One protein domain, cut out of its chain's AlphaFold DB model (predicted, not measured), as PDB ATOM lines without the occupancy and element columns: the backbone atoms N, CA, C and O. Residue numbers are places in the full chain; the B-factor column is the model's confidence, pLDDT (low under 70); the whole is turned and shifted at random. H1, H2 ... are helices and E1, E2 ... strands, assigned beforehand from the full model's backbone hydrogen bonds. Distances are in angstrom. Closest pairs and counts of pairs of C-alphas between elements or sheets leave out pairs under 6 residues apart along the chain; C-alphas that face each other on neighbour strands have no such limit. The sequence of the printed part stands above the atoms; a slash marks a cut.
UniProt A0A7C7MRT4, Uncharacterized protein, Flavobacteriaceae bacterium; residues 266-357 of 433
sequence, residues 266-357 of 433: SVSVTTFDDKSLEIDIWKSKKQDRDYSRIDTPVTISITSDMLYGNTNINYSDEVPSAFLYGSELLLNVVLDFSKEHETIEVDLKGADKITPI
ATOM      1  N   SER A 266     -20.984 -43.788  67.708       88.44
ATOM      2  CA  SER A 266     -21.759 -43.887  68.940       88.44
ATOM      3  C   SER A 266     -21.370 -42.815  69.955       88.44
ATOM      4  O   SER A 266     -20.246 -42.315  69.975       88.44
ATOM      5  N   VAL A 267     -22.337 -42.490  70.817       89.75
ATOM      6  CA  VAL A 267     -22.166 -41.600  71.970       89.75
ATOM      7  C   VAL A 267     -22.712 -42.290  73.220       89.75
ATOM      8  O   VAL A 267     -23.833 -42.828  73.226       89.75
ATOM      9  N   SER A 268     -21.924 -42.264  74.288       90.62
ATOM     10  CA  SER A 268     -22.336 -42.655  75.632       90.62
ATOM     11  C   SER A 268     -22.160 -41.474  76.569       90.62
ATOM     12  O   SER A 268     -21.146 -40.795  76.521       90.62
ATOM     13  N   VAL A 269     -23.153 -41.237  77.419       89.75
ATOM     14  CA  VAL A 269     -23.081 -40.218  78.464       89.75
ATOM     15  C   VAL A 269     -23.257 -40.929  79.791       89.75
ATOM     16  O   VAL A 269     -24.224 -41.677  79.966       89.75
ATOM     17  N   THR A 270     -22.330 -40.710  80.714       88.75
ATOM     18  CA  THR A 270     -22.390 -41.251  82.069       88.75
ATOM     19  C   THR A 270     -22.279 -40.132  83.099       88.75
ATOM     20  O   THR A 270     -21.711 -39.075  82.838       88.75
ATOM     21  N   THR A 271     -22.887 -40.344  84.264       81.38
ATOM     22  CA  THR A 271     -22.734 -39.474  85.433       81.38
ATOM     23  C   THR A 271     -21.864 -40.204  86.446       81.38
ATOM     24  O   THR A 271     -22.167 -41.337  86.831       81.38
ATOM     25  N   PHE A 272     -20.769 -39.578  86.872       71.00
ATOM     26  CA  PHE A 272     -19.911 -40.128  87.928       71.00
ATOM     27  C   PHE A 272     -20.405 -39.715  89.317       71.00
ATOM     28  O   PHE A 272     -20.387 -40.513  90.258       71.00
ATOM     29  N   ASP A 273     -20.884 -38.477  89.435       74.00
ATOM     30  CA  ASP A 273     -21.492 -37.908  90.632       74.00
ATOM     31  C   ASP A 273     -22.520 -36.817  90.273       74.00
ATOM     32  O   ASP A 273     -22.908 -36.656  89.117       74.00
ATOM     33  N   ASP A 274     -22.998 -36.070  91.271       77.75
ATOM     34  CA  ASP A 274     -23.935 -34.954  91.096       77.75
ATOM     35  C   ASP A 274     -23.278 -33.672  90.539       77.75
ATOM     36  O   ASP A 274     -23.868 -32.591  90.611       77.75
ATOM     37  N   LYS A 275     -22.042 -33.766  90.024       83.06
ATOM     38  CA  LYS A 275     -21.194 -32.620  89.660       83.06
ATOM     39  C   LYS A 275     -20.538 -32.744  88.296       83.06
ATOM     40  O   LYS A 275     -20.007 -31.748  87.827       83.06
ATOM     41  N   SER A 276     -20.543 -33.919  87.679       88.31
ATOM     42  CA  SER A 276     -19.796 -34.165  86.447       88.31
ATOM     43  C   SER A 276     -20.544 -35.091  85.492       88.31
ATOM     44  O   SER A 276     -21.201 -36.053  85.908       88.31
ATOM     45  N   LEU A 277     -20.432 -34.790  84.197       90.44
ATOM     46  CA  LEU A 277     -20.823 -35.674  83.101       90.44
ATOM     47  C   LEU A 277     -19.569 -36.128  82.360       90.44
ATOM     48  O   LEU A 277     -18.679 -35.322  82.108       90.44
ATOM     49  N   GLU A 278     -19.540 -37.389  81.954       92.12
ATOM     50  CA  GLU A 278     -18.530 -37.926  81.049       92.12
ATOM     51  C   GLU A 278     -19.207 -38.335  79.739       92.12
ATOM     52  O   GLU A 278     -20.208 -39.060  79.741       92.12
ATOM     53  N   ILE A 279     -18.681 -37.835  78.624       92.44
ATOM     54  CA  ILE A 279     -19.192 -38.083  77.279       92.44
ATOM     55  C   ILE A 279     -18.135 -38.863  76.505       92.44
ATOM     56  O   ILE A 279     -17.107 -38.313  76.119       92.44
ATOM     57  N   ASP A 280     -18.410 -40.134  76.239       93.94
ATOM     58  CA  ASP A 280     -17.594 -40.961  75.362       93.94
ATOM     59  C   ASP A 280     -18.124 -40.918  73.934       93.94
ATOM     60  O   ASP A 280     -19.305 -41.197  73.682       93.94
ATOM     61  N   ILE A 281     -17.234 -40.625  72.990       93.69
ATOM     62  CA  ILE A 281     -17.554 -40.507  71.570       93.69
ATOM     63  C   ILE A 281     -16.636 -41.431  70.775       93.69
ATOM     64  O   ILE A 281     -15.413 -41.295  70.816       93.69
ATOM     65  N   TRP A 282     -17.229 -42.354  70.017       94.00
ATOM     66  CA  TRP A 282     -16.521 -43.208  69.060       94.00
ATOM     67  C   TRP A 282     -16.776 -42.723  67.639       94.00
ATOM     68  O   TRP A 282     -17.905 -42.367  67.293       94.00
ATOM     69  N   LYS A 283     -15.727 -42.713  66.817       92.69
ATOM     70  CA  LYS A 283     -15.759 -42.157  65.466       92.69
ATOM     71  C   LYS A 283     -14.835 -42.888  64.496       92.69
ATOM     72  O   LYS A 283     -13.695 -43.206  64.830       92.69
ATOM     73  N   SER A 284     -15.301 -43.064  63.261       87.50
ATOM     74  CA  SER A 284     -14.632 -43.882  62.236       87.50
ATOM     75  C   SER A 284     -14.228 -43.127  60.968       87.50
ATOM     76  O   SER A 284     -13.622 -43.731  60.086       87.50
ATOM     77  N   LYS A 285     -14.522 -41.818  60.857       86.31
ATOM     78  CA  LYS A 285     -14.286 -41.006  59.638       86.31
ATOM     79  C   LYS A 285     -14.782 -41.722  58.379       86.31
ATOM     80  O   LYS A 285     -14.010 -42.163  57.531       86.31
ATOM     81  N   LYS A 286     -16.099 -41.833  58.255       82.56
ATOM     82  CA  LYS A 286     -16.746 -42.689  57.253       82.56
ATOM     83  C   LYS A 286     -16.407 -42.378  55.791       82.56
ATOM     84  O   LYS A 286     -16.625 -43.217  54.922       82.56
ATOM     85  N   GLN A 287     -15.869 -41.192  55.504       83.44
ATOM     86  CA  GLN A 287     -15.480 -40.770  54.159       83.44
ATOM     87  C   GLN A 287     -13.959 -40.572  54.062       83.44
ATOM     88  O   GLN A 287     -13.336 -40.084  55.001       83.44
ATOM     89  N   ASP A 288     -13.345 -40.890  52.914       87.50
ATOM     90  CA  ASP A 288     -11.907 -40.650  52.668       87.50
ATOM     91  C   ASP A 288     -11.619 -39.152  52.440       87.50
ATOM     92  O   ASP A 288     -11.342 -38.703  51.324       87.50
ATOM     93  N   ARG A 289     -11.749 -38.352  53.497       90.62
ATOM     94  CA  ARG A 289     -11.580 -36.895  53.501       90.62
ATOM     95  C   ARG A 289     -10.706 -36.445  54.664       90.62
ATOM     96  O   ARG A 289     -10.407 -37.217  55.573       90.62
ATOM     97  N   ASP A 290     -10.244 -35.204  54.591       92.94
ATOM     98  CA  ASP A 290      -9.423 -34.615  55.643       92.94
ATOM     99  C   ASP A 290     -10.308 -33.939  56.697       92.94
ATOM    100  O   ASP A 290     -10.764 -32.814  56.520       92.94
ATOM    101  N   TYR A 291     -10.549 -34.661  57.791       92.62
ATOM    102  CA  TYR A 291     -11.331 -34.192  58.939       92.62
ATOM    103  C   TYR A 291     -10.531 -33.277  59.881       92.62
ATOM    104  O   TYR A 291     -11.112 -32.723  60.805       92.62
ATOM    105  N   SER A 292      -9.215 -33.117  59.687       90.81
ATOM    106  CA  SER A 292      -8.377 -32.313  60.596       90.81
ATOM    107  C   SER A 292      -8.640 -30.807  60.514       90.81
ATOM    108  O   SER A 292      -8.132 -30.060  61.341       90.81
ATOM    109  N   ARG A 293      -9.425 -30.378  59.520       90.44
ATOM    110  CA  ARG A 293      -9.806 -28.982  59.274       90.44
ATOM    111  C   ARG A 293     -11.259 -28.675  59.640       90.44
ATOM    112  O   ARG A 293     -11.781 -27.649  59.231       90.44
ATOM    113  N   ILE A 294     -11.943 -29.612  60.294       92.38
ATOM    114  CA  ILE A 294     -13.311 -29.407  60.763       92.38
ATOM    115  C   ILE A 294     -13.229 -28.723  62.123       92.38
ATOM    116  O   ILE A 294     -12.866 -29.364  63.106       92.38
ATOM    117  N   ASP A 295     -13.608 -27.449  62.155       87.25
ATOM    118  CA  ASP A 295     -13.600 -26.628  63.373       87.25
ATOM    119  C   ASP A 295     -15.010 -26.498  63.979       87.25
ATOM    120  O   ASP A 295     -15.183 -26.060  65.116       87.25
ATOM    121  N   THR A 296     -16.042 -26.875  63.219       90.81
ATOM    122  CA  THR A 296     -17.442 -26.718  63.626       90.81
ATOM    123  C   THR A 296     -17.846 -27.728  64.715       90.81
ATOM    124  O   THR A 296     -17.813 -28.937  64.458       90.81
ATOM    125  N   PRO A 297     -18.304 -27.274  65.903       90.06
ATOM    126  CA  PRO A 297     -18.782 -28.164  66.962       90.06
ATOM    127  C   PRO A 297     -20.021 -28.972  66.552       90.06
ATOM    128  O   PRO A 297     -20.904 -28.467  65.856       90.06
ATOM    129  N   VAL A 298     -20.141 -30.197  67.064       88.06
ATOM    130  CA  VAL A 298     -21.363 -31.013  66.972       88.06
ATOM    131  C   VAL A 298     -22.231 -30.832  68.211       88.06
ATOM    132  O   VAL A 298     -21.720 -30.602  69.301       88.06
ATOM    133  N   THR A 299     -23.548 -30.974  68.076       87.69
ATOM    134  CA  THR A 299     -24.460 -30.865  69.223       87.69
ATOM    135  C   THR A 299     -24.839 -32.248  69.738       87.69
ATOM    136  O   THR A 299     -25.356 -33.069  68.982       87.69
ATOM    137  N   ILE A 300     -24.642 -32.486  71.034       87.50
ATOM    138  CA  ILE A 300     -25.063 -33.694  71.744       87.50
ATOM    139  C   ILE A 300     -26.257 -33.339  72.632       87.50
ATOM    140  O   ILE A 300     -26.153 -32.463  73.491       87.50
ATOM    141  N   SER A 301     -27.389 -34.022  72.425       86.38
ATOM    142  CA  SER A 301     -28.567 -33.910  73.295       86.38
ATOM    143  C   SER A 301     -28.478 -34.903  74.450       86.38
ATOM    144  O   SER A 301     -28.233 -36.099  74.251       86.38
ATOM    145  N   ILE A 302     -28.694 -34.401  75.661       86.31
ATOM    146  CA  ILE A 302     -28.672 -35.157  76.910       86.31
ATOM    147  C   ILE A 302     -29.937 -34.813  77.691       86.31
ATOM    148  O   ILE A 302     -30.369 -33.666  77.721       86.31
ATOM    149  N   THR A 303     -30.543 -35.785  78.365       87.12
ATOM    150  CA  THR A 303     -31.685 -35.509  79.246       87.12
ATOM    151  C   THR A 303     -31.268 -34.626  80.423       87.12
ATOM    152  O   THR A 303     -30.326 -34.967  81.141       87.12
ATOM    153  N   SER A 304     -32.005 -33.543  80.677       83.88
ATOM    154  CA  SER A 304     -31.704 -32.570  81.736       83.88
ATOM    155  C   SER A 304     -31.734 -33.163  83.145       83.88
ATOM    156  O   SER A 304     -31.135 -32.598  84.051       83.88
ATOM    157  N   ASP A 305     -32.384 -34.311  83.353       85.06
ATOM    158  CA  ASP A 305     -32.371 -35.021  84.642       85.06
ATOM    159  C   ASP A 305     -30.947 -35.414  85.074       85.06
ATOM    160  O   ASP A 305     -30.658 -35.489  86.269       85.06
ATOM    161  N   MET A 306     -30.032 -35.587  84.111       83.38
ATOM    162  CA  MET A 306     -28.612 -35.848  84.372       83.38
ATOM    163  C   MET A 306     -27.873 -34.629  84.940       83.38
ATOM    164  O   MET A 306     -26.766 -34.776  85.442       83.38
ATOM    165  N   LEU A 307     -28.484 -33.437  84.916       83.38
ATOM    166  CA  LEU A 307     -27.924 -32.243  85.548       83.38
ATOM    167  C   LEU A 307     -28.086 -32.243  87.072       83.38
ATOM    168  O   LEU A 307     -27.477 -31.405  87.726       83.38
ATOM    169  N   TYR A 308     -28.926 -33.107  87.659       83.25
ATOM    170  CA  TYR A 308     -29.219 -33.118  89.106       83.25
ATOM    171  C   TYR A 308     -29.625 -31.742  89.683       83.25
ATOM    172  O   TYR A 308     -29.369 -31.433  90.845       83.25
ATOM    173  N   GLY A 309     -30.281 -30.905  88.872       83.00
ATOM    174  CA  GLY A 309     -30.699 -29.553  89.256       83.00
ATOM    175  C   GLY A 309     -29.615 -28.477  89.137       83.00
ATOM    176  O   GLY A 309     -29.898 -27.320  89.445       83.00
ATOM    177  N   ASN A 310     -28.407 -28.815  88.672       84.69
ATOM    178  CA  ASN A 310     -27.391 -27.822  88.329       84.69
ATOM    179  C   ASN A 310     -27.848 -26.982  87.123       84.69
ATOM    180  O   ASN A 310     -28.388 -27.499  86.146       84.69
ATOM    181  N   THR A 311     -27.627 -25.669  87.195       85.38
ATOM    182  CA  THR A 311     -28.012 -24.692  86.154       85.38
ATOM    183  C   THR A 311     -26.816 -24.068  85.446       85.38
ATOM    184  O   THR A 311     -26.975 -23.129  84.660       85.38
ATOM    185  N   ASN A 312     -25.617 -24.551  85.756       89.12
ATOM    186  CA  ASN A 312     -24.362 -23.997  85.289       89.12
ATOM    187  C   ASN A 312     -23.444 -25.121  84.810       89.12
ATOM    188  O   ASN A 312     -23.555 -26.248  85.286       89.12
ATOM    189  N   ILE A 313     -22.543 -24.795  83.889       89.19
ATOM    190  CA  ILE A 313     -21.414 -25.642  83.504       89.19
ATOM    191  C   ILE A 313     -20.150 -24.788  83.378       89.19
ATOM    192  O   ILE A 313     -20.235 -23.564  83.423       89.19
ATOM    193  N   ASN A 314     -18.976 -25.405  83.268       89.56
ATOM    194  CA  ASN A 314     -17.769 -24.699  82.828       89.56
ATOM    195  C   ASN A 314     -17.609 -24.893  81.324       89.56
ATOM    196  O   ASN A 314     -17.510 -26.032  80.864       89.56
ATOM    197  N   TYR A 315     -17.568 -23.797  80.567       89.62
ATOM    198  CA  TYR A 315     -17.164 -23.876  79.168       89.62
ATOM    199  C   TYR A 315     -15.663 -24.155  79.052       89.62
ATOM    200  O   TYR A 315     -14.850 -23.702  79.862       89.62
ATOM    201  N   SER A 316     -15.301 -24.910  78.023       90.25
ATOM    202  CA  SER A 316     -13.925 -25.257  77.672       90.25
ATOM    203  C   SER A 316     -13.747 -25.189  76.156       90.25
ATOM    204  O   SER A 316     -14.717 -24.999  75.421       90.25
ATOM    205  N   ASP A 317     -12.519 -25.377  75.672       89.88
ATOM    206  CA  ASP A 317     -12.265 -25.479  74.228       89.88
ATOM    207  C   ASP A 317     -12.998 -26.686  73.606       89.88
ATOM    208  O   ASP A 317     -13.420 -26.634  72.453       89.88
ATOM    209  N   GLU A 318     -13.203 -27.757  74.383       92.06
ATOM    210  CA  GLU A 318     -13.936 -28.961  73.968       92.06
ATOM    211  C   GLU A 318     -15.456 -28.772  74.059       92.06
ATOM    212  O   GLU A 318     -16.189 -29.319  73.239       92.06
ATOM    213  N   VAL A 319     -15.937 -27.977  75.024       92.25
ATOM    214  CA  VAL A 319     -17.361 -27.659  75.224       92.25
ATOM    215  C   VAL A 319     -17.556 -26.140  75.232       92.25
ATOM    216  O   VAL A 319     -17.727 -25.532  76.293       92.25
ATOM    217  N   PRO A 320     -17.537 -25.492  74.052       89.69
ATOM    218  CA  PRO A 320     -17.580 -24.035  73.958       89.69
ATOM    219  C   PRO A 320     -18.936 -23.422  74.325       89.69
ATOM    220  O   PRO A 320     -19.028 -22.212  74.528       89.69
ATOM    221  N   SER A 321     -20.021 -24.207  74.341       87.94
ATOM    222  CA  SER A 321     -21.347 -23.701  74.717       87.94
ATOM    223  C   SER A 321     -22.337 -24.802  75.089       87.94
ATOM    224  O   SER A 321     -22.240 -25.938  74.618       87.94
ATOM    225  N   ALA A 322     -23.337 -24.430  75.893       88.75
ATOM    226  CA  ALA A 322     -24.453 -25.292  76.255       88.75
ATOM    227  C   ALA A 322     -25.772 -24.535  76.399       88.75
ATOM    228  O   ALA A 322     -25.810 -23.391  76.863       88.75
ATOM    229  N   PHE A 323     -26.870 -25.214  76.067       86.44
ATOM    230  CA  PHE A 323     -28.214 -24.646  76.109       86.44
ATOM    231  C   PHE A 323     -29.241 -25.608  76.692       86.44
ATOM    232  O   PHE A 323     -29.092 -26.822  76.593       86.44
ATOM    233  N   LEU A 324     -30.313 -25.059  77.263       86.06
ATOM    234  CA  LEU A 324     -31.497 -25.834  77.638       86.06
ATOM    235  C   LEU A 324     -32.579 -25.684  76.573       86.06
ATOM    236  O   LEU A 324     -32.856 -24.573  76.122       86.06
ATOM    237  N   TYR A 325     -33.208 -26.796  76.214       83.31
ATOM    238  CA  TYR A 325     -34.396 -26.827  75.374       83.31
ATOM    239  C   TYR A 325     -35.403 -27.817  75.956       83.31
ATOM    240  O   TYR A 325     -35.220 -29.032  75.879       83.31
ATOM    241  N   GLY A 326     -36.455 -27.306  76.595       83.06
ATOM    242  CA  GLY A 326     -37.372 -28.150  77.364       83.06
ATOM    243  C   GLY A 326     -36.644 -28.984  78.432       83.06
ATOM    244  O   GLY A 326     -36.085 -28.435  79.377       83.06
ATOM    245  N   SER A 327     -36.671 -30.313  78.286       85.44
ATOM    246  CA  SER A 327     -35.991 -31.280  79.168       85.44
ATOM    247  C   SER A 327     -34.666 -31.803  78.599       85.44
ATOM    248  O   SER A 327     -34.188 -32.862  79.009       85.44
ATOM    249  N   GLU A 328     -34.105 -31.125  77.600       87.50
ATOM    250  CA  GLU A 328     -32.834 -31.480  76.975       87.50
ATOM    251  C   GLU A 328     -31.765 -30.433  77.307       87.50
ATOM    252  O   GLU A 328     -31.996 -29.225  77.214       87.50
ATOM    253  N   LEU A 329     -30.584 -30.913  77.678       87.94
ATOM    254  CA  LEU A 329     -29.333 -30.175  77.650       87.94
ATOM    255  C   LEU A 329     -28.683 -30.413  76.290       87.94
ATOM    256  O   LEU A 329     -28.389 -31.549  75.925       87.94
ATOM    257  N   LEU A 330     -28.436 -29.333  75.564       88.19
ATOM    258  CA  LEU A 330     -27.710 -29.346  74.308       88.19
ATOM    259  C   LEU A 330     -26.277 -28.908  74.577       88.19
ATOM    260  O   LEU A 330     -26.055 -27.758  74.954       88.19
ATOM    261  N   LEU A 331     -25.318 -29.806  74.382       89.44
ATOM    262  CA  LEU A 331     -23.895 -29.503  74.496       89.44
ATOM    263  C   LEU A 331     -23.289 -29.395  73.106       89.44
ATOM    264  O   LEU A 331     -23.376 -30.343  72.329       89.44
ATOM    265  N   ASN A 332     -22.672 -28.260  72.795       90.12
ATOM    266  CA  ASN A 332     -21.860 -28.140  71.593       90.12
ATOM    267  C   ASN A 332     -20.445 -28.587  71.922       90.12
ATOM    268  O   ASN A 332     -19.843 -28.068  72.856       90.12
ATOM    269  N   VAL A 333     -19.949 -29.545  71.151       91.94
ATOM    270  CA  VAL A 333     -18.725 -30.286  71.422       91.94
ATOM    271  C   VAL A 333     -17.804 -30.224  70.212       91.94
ATOM    272  O   VAL A 333     -18.211 -30.566  69.100       91.94
ATOM    273  N   VAL A 334     -16.564 -29.793  70.420       92.62
ATOM    274  CA  VAL A 334     -15.504 -29.850  69.406       92.62
ATOM    275  C   VAL A 334     -14.892 -31.249  69.429       92.62
ATOM    276  O   VAL A 334     -14.546 -31.751  70.493       92.62
ATOM    277  N   LEU A 335     -14.780 -31.893  68.263       92.25
ATOM    278  CA  LEU A 335     -14.299 -33.275  68.155       92.25
ATOM    279  C   LEU A 335     -12.832 -33.338  67.734       92.25
ATOM    280  O   LEU A 335     -12.454 -32.782  66.702       92.25
ATOM    281  N   ASP A 336     -12.025 -34.129  68.441       93.38
ATOM    282  CA  ASP A 336     -10.652 -34.421  68.029       93.38
ATOM    283  C   ASP A 336     -10.613 -35.592  67.041       93.38
ATOM    284  O   ASP A 336     -10.441 -36.764  67.406       93.38
ATOM    285  N   PHE A 337     -10.712 -35.280  65.749       92.88
ATOM    286  CA  PHE A 337     -10.625 -36.270  64.677       92.88
ATOM    287  C   PHE A 337      -9.258 -36.962  64.558       92.88
ATOM    288  O   PHE A 337      -9.124 -37.867  63.739       92.88
ATOM    289  N   SER A 338      -8.225 -36.631  65.337       92.75
ATOM    290  CA  SER A 338      -6.989 -37.430  65.344       92.75
ATOM    291  C   SER A 338      -7.158 -38.796  66.028       92.75
ATOM    292  O   SER A 338      -6.369 -39.706  65.766       92.75
ATOM    293  N   LYS A 339      -8.210 -38.969  66.841       93.06
ATOM    294  CA  LYS A 339      -8.490 -40.181  67.627       93.06
ATOM    295  C   LYS A 339      -9.767 -40.879  67.155       93.06
ATOM    296  O   LYS A 339     -10.718 -40.224  66.749       93.06
ATOM    297  N   GLU A 340      -9.831 -42.203  67.269       93.94
ATOM    298  CA  GLU A 340     -11.066 -42.978  67.015       93.94
ATOM    299  C   GLU A 340     -12.032 -42.963  68.212       93.94
ATOM    300  O   GLU A 340     -13.221 -43.229  68.067       93.94
ATOM    301  N   HIS A 341     -11.533 -42.623  69.402       95.75
ATOM    302  CA  HIS A 341     -12.314 -42.471  70.629       95.75
ATOM    303  C   HIS A 341     -11.792 -41.276  71.427       95.75
ATOM    304  O   HIS A 341     -10.583 -41.033  71.468       95.75
ATOM    305  N   GLU A 342     -12.707 -40.520  72.020       94.81
ATOM    306  CA  GLU A 342     -12.402 -39.472  72.991       94.81
ATOM    307  C   GLU A 342     -13.428 -39.478  74.125       94.81
ATOM    308  O   GLU A 342     -14.574 -39.894  73.938       94.81
ATOM    309  N   THR A 343     -12.985 -39.012  75.289       94.50
ATOM    310  CA  THR A 343     -13.791 -38.874  76.499       94.50
ATOM    311  C   THR A 343     -13.723 -37.414  76.924       94.50
ATOM    312  O   THR A 343     -12.625 -36.885  77.091       94.50
ATOM    313  N   ILE A 344     -14.883 -36.776  77.074       93.31
ATOM    314  CA  ILE A 344     -15.013 -35.350  77.392       93.31
ATOM    315  C   ILE A 344     -15.706 -35.213  78.741       93.31
ATOM    316  O   ILE A 344     -16.810 -35.729  78.936       93.31
ATOM    317  N   GLU A 345     -15.059 -34.513  79.667       92.00
ATOM    318  CA  GLU A 345     -15.583 -34.253  81.006       92.00
ATOM    319  C   GLU A 345     -16.260 -32.878  81.055       92.00
ATOM    320  O   GLU A 345     -15.693 -31.870  80.631       92.00
ATOM    321  N   VAL A 346     -17.479 -32.828  81.590       91.44
ATOM    322  CA  VAL A 346     -18.255 -31.594  81.756       91.44
ATOM    323  C   VAL A 346     -18.525 -31.362  83.234       91.44
ATOM    324  O   VAL A 346     -19.297 -32.094  83.856       91.44
ATOM    325  N   ASP A 347     -17.918 -30.313  83.785       90.19
ATOM    326  CA  ASP A 347     -18.139 -29.879  85.164       90.19
ATOM    327  C   ASP A 347     -19.451 -29.086  85.278       90.19
ATOM    328  O   ASP A 347     -19.597 -28.002  84.708       90.19
ATOM    329  N   LEU A 348     -20.397 -29.622  86.049       88.25
ATOM    330  CA  LEU A 348     -21.716 -29.049  86.319       88.25
ATOM    331  C   LEU A 348     -21.712 -28.015  87.458       88.25
ATOM    332  O   LEU A 348     -22.750 -27.444  87.786       88.25
ATOM    333  N   LYS A 349     -20.564 -27.762  88.099       83.31
ATOM    334  CA  LYS A 349     -20.393 -26.710  89.118       83.31
ATOM    335  C   LYS A 349     -19.754 -25.441  88.580       83.31
ATOM    336  O   LYS A 349     -19.223 -24.639  89.353       83.31
ATOM    337  N   GLY A 350     -19.796 -25.264  87.269       80.12
ATOM    338  CA  GLY A 350     -19.153 -24.127  86.648       80.12
ATOM    339  C   GLY A 350     -19.818 -22.786  86.916       80.12
ATOM    340  O   GLY A 350     -20.869 -22.677  87.554       80.12
ATOM    341  N   ALA A 351     -19.160 -21.736  86.434       83.62
ATOM    342  CA  ALA A 351     -19.658 -20.370  86.548       83.62
ATOM    343  C   ALA A 351     -20.628 -20.011  85.412       83.62
ATOM    344  O   ALA A 351     -21.502 -19.161  85.606       83.62
ATOM    345  N   ASP A 352     -20.530 -20.673  84.257       85.56
ATOM    346  CA  ASP A 352     -21.292 -20.312  83.067       85.56
ATOM    347  C   ASP A 352     -22.732 -20.798  83.174       85.56
ATOM    348  O   ASP A 352     -23.022 -21.982  83.347       85.56
ATOM    349  N   LYS A 353     -23.672 -19.860  83.088       85.75
ATOM    350  CA  LYS A 353     -25.097 -20.164  83.181       85.75
ATOM    351  C   LYS A 353     -25.580 -20.830  81.896       85.75
ATOM    352  O   LYS A 353     -25.463 -20.257  80.811       85.75
ATOM    353  N   ILE A 354     -26.238 -21.980  82.030       86.12
ATOM    354  CA  ILE A 354     -26.883 -22.636  80.895       86.12
ATOM    355  C   ILE A 354     -28.095 -21.794  80.486       86.12
ATOM    356  O   ILE A 354     -29.011 -21.557  81.280       86.12
ATOM    357  N   THR A 355     -28.091 -21.299  79.251       80.12
ATOM    358  CA  THR A 355     -29.151 -20.405  78.770       80.12
ATOM    359  C   THR A 355     -30.253 -21.209  78.077       80.12
ATOM    360  O   THR A 355     -29.949 -21.991  77.174       80.12
ATOM    361  N   PRO A 356     -31.533 -21.022  78.447       81.94
ATOM    362  CA  PRO A 356     -32.655 -21.535  77.665       81.94
ATOM    363  C   PRO A 356     -32.643 -20.974  76.238       81.94
ATOM    364  O   PRO A 356     -32.460 -19.768  76.048       81.94
ATOM    365  N   ILE A 357     -32.846 -21.819  75.228       77.00
ATOM    366  CA  ILE A 357     -32.873 -21.389  73.817       77.00
ATOM    367  C   ILE A 357     -34.063 -20.465  73.551       77.00
ATOM    368  O   ILE A 357     -33.982 -19.580  72.706       77.00
TER     369      ILE A 357
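What this domain is: This is residues 266 to 357 of the 433 residues of an uncharacterized protein of Flavobacteriaceae bacterium (UniProt A0A7C7MRT4). Two small three-stranded sheets, E1, E2, E6 and E3, E5, E4, are partly face to face with their strands crossed, as a loose sandwich; the short helix H1 lies at one end between them. At the other end of the long axis, the loop of residues 284 to 297 makes much of the length, and the last residues fold back beside E4. The printed part has 92 residues, with E1, E2, E3, H1, E4, E5 and E6 along the chain; both sheets are antiparallel, in the orders E1, E2, E6 and E3, E5, E4. The class is mostly strand, although under half of the residues are in named elements. The whole is compact, with a radius of gyration of the C-alphas of 13.5 A, and its outline is elongated, with spans of 42, 25 and 21 A.

How they stand to each other: E1, residues 266 to 273, forms an antiparallel hairpin with E2, residues 276 to 283, at 163 degrees; N 268 and O 280 are within hydrogen-bond range at 2.9 A. E2 is the inner strand, and E6, residues 341 to 347, is its other neighbour, antiparallel at 160 degrees, with N 279 and O 344 2.8 A apart. In the second sheet, E3, residues 298 to 303, is antiparallel to E5, residues 328 to 333, at 152 degrees, with N 300 and O 331 2.8 A apart. E5 and E4, residues 321 to 325, form a hairpin, antiparallel at 159 degrees, with N 330 and O 323 2.8 A apart. Between the sheets, the closest C-alphas of E1 and E3 are those of Val 269 and Ile 302, 7.7 A apart, while E2 and E5 are apart. H1, residues 304 to 307, is on both sheets but only grazes each; it is too short for an O i to N i+4 pair, and its one O i to N i+3 pair is within range. E3, H1 and E4 make a split strand-helix-strand unit, two strands running the same way with E5 between them, and its crossover is right-handed. Residues 312 to 313 pair antiparallel with residues 352 to 353, and residues 323 to 324 of E4 pair parallel with residues 355 to 356.

Where its parts are: E1 begins at C-alpha 266 (-21.759, -43.887, 68.940) and is 22.5 A long; E2 is 22.8 A and E3 16.7 A. H1 begins at C-alpha 304 (-31.704, -32.570, 81.736). E5 is 15.2 A long, and E6 is 20.1 A, ending at C-alpha 347 (-18.139, -29.879, 85.164).

The domain as a whole: The two C-alphas farthest apart, of Asp 288 and Gly 309, are 42.6 A apart. The links E2 to E3 and H1 to E4 are long. The printed part has no cut, its mean pLDDT is 88.0, and no printed residue is under 70.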